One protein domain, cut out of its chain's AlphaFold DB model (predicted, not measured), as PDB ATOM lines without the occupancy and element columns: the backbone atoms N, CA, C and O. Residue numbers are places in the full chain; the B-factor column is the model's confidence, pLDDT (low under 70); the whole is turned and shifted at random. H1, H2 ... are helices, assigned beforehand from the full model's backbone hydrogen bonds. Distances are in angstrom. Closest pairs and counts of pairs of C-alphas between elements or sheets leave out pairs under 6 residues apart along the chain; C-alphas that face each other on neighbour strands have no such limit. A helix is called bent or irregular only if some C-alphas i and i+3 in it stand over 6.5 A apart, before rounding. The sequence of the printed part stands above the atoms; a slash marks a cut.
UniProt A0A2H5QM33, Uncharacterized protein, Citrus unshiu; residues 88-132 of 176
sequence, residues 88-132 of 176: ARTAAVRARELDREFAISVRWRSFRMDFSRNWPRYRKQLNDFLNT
ATOM      1  N   ALA A  88       9.485 -34.040  19.393       68.12
ATOM      2  CA  ALA A  88       9.032 -32.926  20.220       68.12
ATOM      3  C   ALA A  88       8.721 -33.363  21.655       68.12
ATOM      4  O   ALA A  88       9.085 -32.657  22.589       68.12
ATOM      5  N   ARG A  89       8.109 -34.538  21.861       67.94
ATOM      6  CA  ARG A  89       7.868 -35.101  23.199       67.94
ATOM      7  C   ARG A  89       9.173 -35.451  23.903       67.94
ATOM      8  O   ARG A  89       9.336 -35.086  25.061       67.94
ATOM      9  N   THR A  90      10.125 -36.072  23.207       78.44
ATOM     10  CA  THR A  90      11.454 -36.362  23.769       78.44
ATOM     11  C   THR A  90      12.201 -35.075  24.112       78.44
ATOM     12  O   THR A  90      12.734 -34.951  25.211       78.44
ATOM     13  N   ALA A  91      12.182 -34.076  23.227       70.69
ATOM     14  CA  ALA A  91      12.782 -32.773  23.487       70.69
ATOM     15  C   ALA A  91      12.086 -32.028  24.635       70.69
ATOM     16  O   ALA A  91      12.765 -31.422  25.450       70.69
ATOM     17  N   ALA A  92      10.757 -32.101  24.750       71.19
ATOM     18  CA  ALA A  92       9.997 -31.470  25.828       71.19
ATOM     19  C   ALA A  92      10.244 -32.133  27.190       71.19
ATOM     20  O   ALA A  92      10.311 -31.438  28.202       71.19
ATOM     21  N   VAL A  93      10.409 -33.459  27.232       75.25
ATOM     22  CA  VAL A  93      10.794 -34.184  28.453       75.25
ATOM     23  C   VAL A  93      12.214 -33.798  28.870       75.25
ATOM     24  O   VAL A  93      12.414 -33.400  30.013       75.25
ATOM     25  N   ARG A  94      13.170 -33.787  27.928       73.56
ATOM     26  CA  ARG A  94      14.550 -33.344  28.194       73.56
ATOM     27  C   ARG A  94      14.642 -31.870  28.575       73.56
ATOM     28  O   ARG A  94      15.408 -31.515  29.461       73.56
ATOM     29  N   ALA A  95      13.831 -31.016  27.958       72.38
ATOM     30  CA  ALA A  95      13.746 -29.608  28.310       72.38
ATOM     31  C   ALA A  95      13.185 -29.425  29.722       72.38
ATOM     32  O   ALA A  95      13.712 -28.601  30.447       72.38
ATOM     33  N   ARG A  96      12.174 -30.202  30.142       68.81
ATOM     34  CA  ARG A  96      11.634 -30.146  31.513       68.81
ATOM     35  C   ARG A  96      12.611 -30.655  32.566       68.81
ATOM     36  O   ARG A  96      12.635 -30.097  33.655       68.81
ATOM     37  N   GLU A  97      13.396 -31.684  32.261       72.56
ATOM     38  CA  GLU A  97      14.473 -32.153  33.146       72.56
ATOM     39  C   GLU A  97      15.542 -31.065  33.328       72.56
ATOM     40  O   GLU A  97      15.829 -30.677  34.459       72.56
ATOM     41  N   LEU A  98      16.030 -30.479  32.227       68.50
ATOM     42  CA  LEU A  98      17.006 -29.379  32.259       68.50
ATOM     43  C   LEU A  98      16.447 -28.097  32.895       68.50
ATOM     44  O   LEU A  98      17.162 -27.364  33.577       68.50
ATOM     45  N   ASP A  99      15.160 -27.818  32.696       67.19
ATOM     46  CA  ASP A  99      14.481 -26.661  33.277       67.19
ATOM     47  C   ASP A  99      14.355 -26.772  34.799       67.19
ATOM     48  O   ASP A  99      14.410 -25.761  35.500       67.19
ATOM     49  N   ARG A 100      14.240 -27.998  35.322       70.31
ATOM     50  CA  ARG A 100      14.146 -28.269  36.760       70.31
ATOM     51  C   ARG A 100      15.492 -28.119  37.467       70.31
ATOM     52  O   ARG A 100      15.513 -27.656  38.603       70.31
ATOM     53  N   GLU A 101      16.591 -28.461  36.794       66.44
ATOM     54  CA  GLU A 101      17.954 -28.288  37.319       66.44
ATOM     55  C   GLU A 101      18.441 -26.835  37.259       66.44
ATOM     56  O   GLU A 101      19.090 -26.366  38.191       66.44
ATOM     57  N   PHE A 102      18.116 -26.097  36.193       65.44
ATOM     58  CA  PHE A 102      18.684 -24.762  35.964       65.44
ATOM     59  C   PHE A 102      17.693 -23.599  36.129       65.44
ATOM     60  O   PHE A 102      18.091 -22.439  35.985       65.44
ATOM     61  N   ALA A 103      16.408 -23.870  36.401       71.56
ATOM     62  CA  ALA A 103      15.337 -22.868  36.480       71.56
ATOM     63  C   ALA A 103      15.334 -21.888  35.282       71.56
ATOM     64  O   ALA A 103      15.005 -20.703  35.425       71.56
ATOM     65  N   ILE A 104      15.734 -22.369  34.095       72.00
ATOM     66  CA  ILE A 104      15.998 -21.536  32.911       72.00
ATOM     67  C   ILE A 104      14.728 -20.821  32.490       72.00
ATOM     68  O   ILE A 104      14.789 -19.638  32.189       72.00
ATOM     69  N   SER A 105      13.572 -21.476  32.521       68.00
ATOM     70  CA  SER A 105      12.298 -20.892  32.103       68.00
ATOM     71  C   SER A 105      11.829 -19.800  33.052       68.00
ATOM     72  O   SER A 105      11.311 -18.782  32.593       68.00
ATOM     73  N   VAL A 106      12.049 -19.957  34.361       70.19
ATOM     74  CA  VAL A 106      11.716 -18.921  35.350       70.19
ATOM     75  C   VAL A 106      12.651 -17.730  35.177       70.19
ATOM     76  O   VAL A 106      12.191 -16.602  35.017       70.19
ATOM     77  N   ARG A 107      13.961 -17.978  35.105       78.06
ATOM     78  CA  ARG A 107      14.972 -16.933  34.919       78.06
ATOM     79  C   ARG A 107      14.840 -16.240  33.567       78.06
ATOM     80  O   ARG A 107      14.998 -15.028  33.497       78.06
ATOM     81  N   TRP A 108      14.484 -16.970  32.515       75.88
ATOM     82  CA  TRP A 108      14.196 -16.437  31.186       75.88
ATOM     83  C   TRP A 108      12.916 -15.613  31.173       75.88
ATOM     84  O   TRP A 108      12.876 -14.563  30.540       75.88
ATOM     85  N   ARG A 109      11.868 -16.047  31.882       75.69
ATOM     86  CA  ARG A 109      10.618 -15.290  31.988       75.69
ATOM     87  C   ARG A 109      10.807 -13.998  32.776       75.69
ATOM     88  O   ARG A 109      10.346 -12.965  32.297       75.69
ATOM     89  N   SER A 110      11.525 -14.036  33.899       79.31
ATOM     90  CA  SER A 110      11.899 -12.838  34.658       79.31
ATOM     91  C   SER A 110      12.800 -11.928  33.830       79.31
ATOM     92  O   SER A 110      12.455 -10.772  33.616       79.31
ATOM     93  N   PHE A 111      13.858 -12.471  33.219       83.69
ATOM     94  CA  PHE A 111      14.736 -11.718  32.323       83.69
ATOM     95  C   PHE A 111      13.962 -11.078  31.170       83.69
ATOM     96  O   PHE A 111      14.160  -9.907  30.883       83.69
ATOM     97  N   ARG A 112      13.034 -11.799  30.526       81.31
ATOM     98  CA  ARG A 112      12.192 -11.261  29.450       81.31
ATOM     99  C   ARG A 112      11.253 -10.171  29.957       81.31
ATOM    100  O   ARG A 112      11.082  -9.176  29.257       81.31
ATOM    101  N   MET A 113      10.637 -10.344  31.126       82.75
ATOM    102  CA  MET A 113       9.785  -9.318  31.735       82.75
ATOM    103  C   MET A 113      10.593  -8.059  32.049       82.75
ATOM    104  O   MET A 113      10.214  -6.979  31.594       82.75
ATOM    105  N   ASP A 114      11.741  -8.198  32.702       82.62
ATOM    106  CA  ASP A 114      12.625  -7.088  33.061       82.62
ATOM    107  C   ASP A 114      13.201  -6.398  31.821       82.62
ATOM    108  O   ASP A 114      13.203  -5.170  31.714       82.62
ATOM    109  N   PHE A 115      13.603  -7.186  30.824       84.06
ATOM    110  CA  PHE A 115      14.088  -6.693  29.543       84.06
ATOM    111  C   PHE A 115      12.995  -5.951  28.773       84.06
ATOM    112  O   PHE A 115      13.257  -4.880  28.235       84.06
ATOM    113  N   SER A 116      11.760  -6.467  28.756       80.94
ATOM    114  CA  SER A 116      10.622  -5.806  28.103       80.94
ATOM    115  C   SER A 116      10.248  -4.491  28.786       80.94
ATOM    116  O   SER A 116       9.953  -3.507  28.110       80.94
ATOM    117  N   ARG A 117      10.335  -4.445  30.120       81.88
ATOM    118  CA  ARG A 117      10.008  -3.263  30.921       81.88
ATOM    119  C   ARG A 117      11.065  -2.171  30.769       81.88
ATOM    120  O   ARG A 117      10.720  -1.000  30.637       81.88
ATOM    121  N   ASN A 118      12.341  -2.550  30.701       85.06
ATOM    122  CA  ASN A 118      13.453  -1.622  30.484       85.06
ATOM    123  C   ASN A 118      13.790  -1.396  29.002       85.06
ATOM    124  O   ASN A 118      14.654  -0.574  28.692       85.06
ATOM    125  N   TRP A 119      13.089  -2.056  28.076       80.56
ATOM    126  CA  TRP A 119      13.319  -1.941  26.636       80.56
ATOM    127  C   TRP A 119      13.351  -0.494  26.127       80.56
ATOM    128  O   TRP A 119      14.284  -0.153  25.396       80.56
ATOM    129  N   PRO A 120      12.435   0.411  26.540       84.06
ATOM    130  CA  PRO A 120      12.482   1.801  26.092       84.06
ATOM    131  C   PRO A 120      13.772   2.512  26.520       84.06
ATOM    132  O   PRO A 120      14.313   3.329  25.773       84.06
ATOM    133  N   ARG A 121      14.286   2.183  27.712       84.62
ATOM    134  CA  ARG A 121      15.514   2.753  28.273       84.62
ATOM    135  C   ARG A 121      16.752   2.202  27.571       84.62
ATOM    136  O   ARG A 121      17.616   2.990  27.195       84.62
ATOM    137  N   TYR A 122      16.808   0.894  27.329       82.38
ATOM    138  CA  TYR A 122      17.885   0.284  26.545       82.38
ATOM    139  C   TYR A 122      17.912   0.821  25.116       82.38
ATOM    140  O   TYR A 122      18.976   1.163  24.615       82.38
ATOM    141  N   ARG A 123      16.749   0.993  24.480       81.75
ATOM    142  CA  ARG A 123      16.655   1.581  23.139       81.75
ATOM    143  C   ARG A 123      17.187   3.014  23.104       81.75
ATOM    144  O   ARG A 123      17.892   3.360  22.161       81.75
ATOM    145  N   LYS A 124      16.868   3.835  24.115       83.81
ATOM    146  CA  LYS A 124      17.429   5.190  24.245       83.81
ATOM    147  C   LYS A 124      18.945   5.149  24.414       83.81
ATOM    148  O   LYS A 124      19.628   5.768  23.619       83.81
ATOM    149  N   GLN A 125      19.468   4.343  25.337       84.38
ATOM    150  CA  GLN A 125      20.917   4.220  25.550       84.38
ATOM    151  C   GLN A 125      21.665   3.711  24.317       84.38
ATOM    152  O   GLN A 125      22.744   4.201  24.017       84.38
ATOM    153  N   LEU A 126      21.090   2.758  23.580       83.62
ATOM    154  CA  LEU A 126      21.655   2.291  22.317       83.62
ATOM    155  C   LEU A 126      21.657   3.402  21.267       83.62
ATOM    156  O   LEU A 126      22.656   3.586  20.583       83.62
ATOM    157  N   ASN A 127      20.567   4.161  21.150       82.44
ATOM    158  CA  ASN A 127      20.508   5.290  20.230       82.44
ATOM    159  C   ASN A 127      21.508   6.389  20.622       82.44
ATOM    160  O   ASN A 127      22.221   6.906  19.768       82.44
ATOM    161  N   ASP A 128      21.607   6.710  21.907       84.19
ATOM    162  CA  ASP A 128      22.551   7.697  22.429       84.19
ATOM    163  C   ASP A 128      23.994   7.229  22.194       84.19
ATOM    164  O   ASP A 128      24.809   7.990  21.678       84.19
ATOM    165  N   PHE A 129      24.291   5.947  22.444       86.31
ATOM    166  CA  PHE A 129      25.586   5.334  22.155       86.31
ATOM    167  C   PHE A 129      25.929   5.417  20.668       86.31
ATOM    168  O   PHE A 129      27.014   5.875  20.324       86.31
ATOM    169  N   LEU A 130      25.010   5.062  19.769       83.62
ATOM    170  CA  LEU A 130      25.221   5.152  18.318       83.62
ATOM    171  C   LEU A 130      25.427   6.594  17.825       83.62
ATOM    172  O   LEU A 130      26.101   6.800  16.813       83.62
ATOM    173  N   ASN A 131      24.884   7.589  18.534       81.81
ATOM    174  CA  ASN A 131      25.116   9.005  18.246       81.81
ATOM    175  C   ASN A 131      26.474   9.514  18.761       81.81
ATOM    176  O   ASN A 131      26.958  10.532  18.263       81.81
ATOM    177  N   THR A 132      27.129   8.811  19.692       88.25
ATOM    178  CA  THR A 132      28.507   9.135  20.097       88.25
ATOM    179  C   THR A 132      29.521   8.786  18.994       88.25
ATOM    180  O   THR A 132      29.308   7.842  18.229       88.25
TER     181      THR A 132
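What this domain is: This is residues 88 to 132 of the 176 residues of an uncharacterized protein of Citrus unshiu (UniProt A0A2H5QM33). Three helical pieces, H1 and the two arms of the bent helix H2, follow one another end to end with a corner at each join, an open bent line with no packed core. H2a is the middle piece, and H1 and H2b turn off at its ends. The 45 printed residues hold two named helices, H1 then H2, and no named strand: all helix. The whole is extended, with a radius of gyration of the C-alphas of 16.5 A and spans of 48 by 17 by 14 A.

Where its parts are: H1, residues 88 to 102, begins at C-alpha 88 (9.032, -32.926, 20.220) and is 20.2 A long. H2, residues 104 to 131, was assigned as one helix by its hydrogen bonds but is bent: C-alphas 117 and 120 are 7.4 A apart. Its arms are H2a, residues 104 to 117, 19.3 A, and H2b, residues 120 to 131, 16.5 A, ending at C-alpha 131 (25.116, 9.005, 18.246).

How they stand to each other: H1 and H2a, joined by a tight link, are close but not clearly touching; their closest C-alphas, of Asp 99 and Ser 105, are 6.3 A apart. Their lines are about perpendicular, at 80 degrees. H2a and H2b stand at a steep tilt of 69 degrees, only just short of about perpendicular. H1 and H2b are apart. In H1, H2a and H2b every O i to N i+4 pair is within hydrogen-bond range.

The domain as a whole: The C-alphas farthest apart, of Arg 89 and Thr 132, are 48.9 A apart. The printed part has no cut. Mean pLDDT of the printed part is 77.4; eight residues between 88 and 105 are under 70.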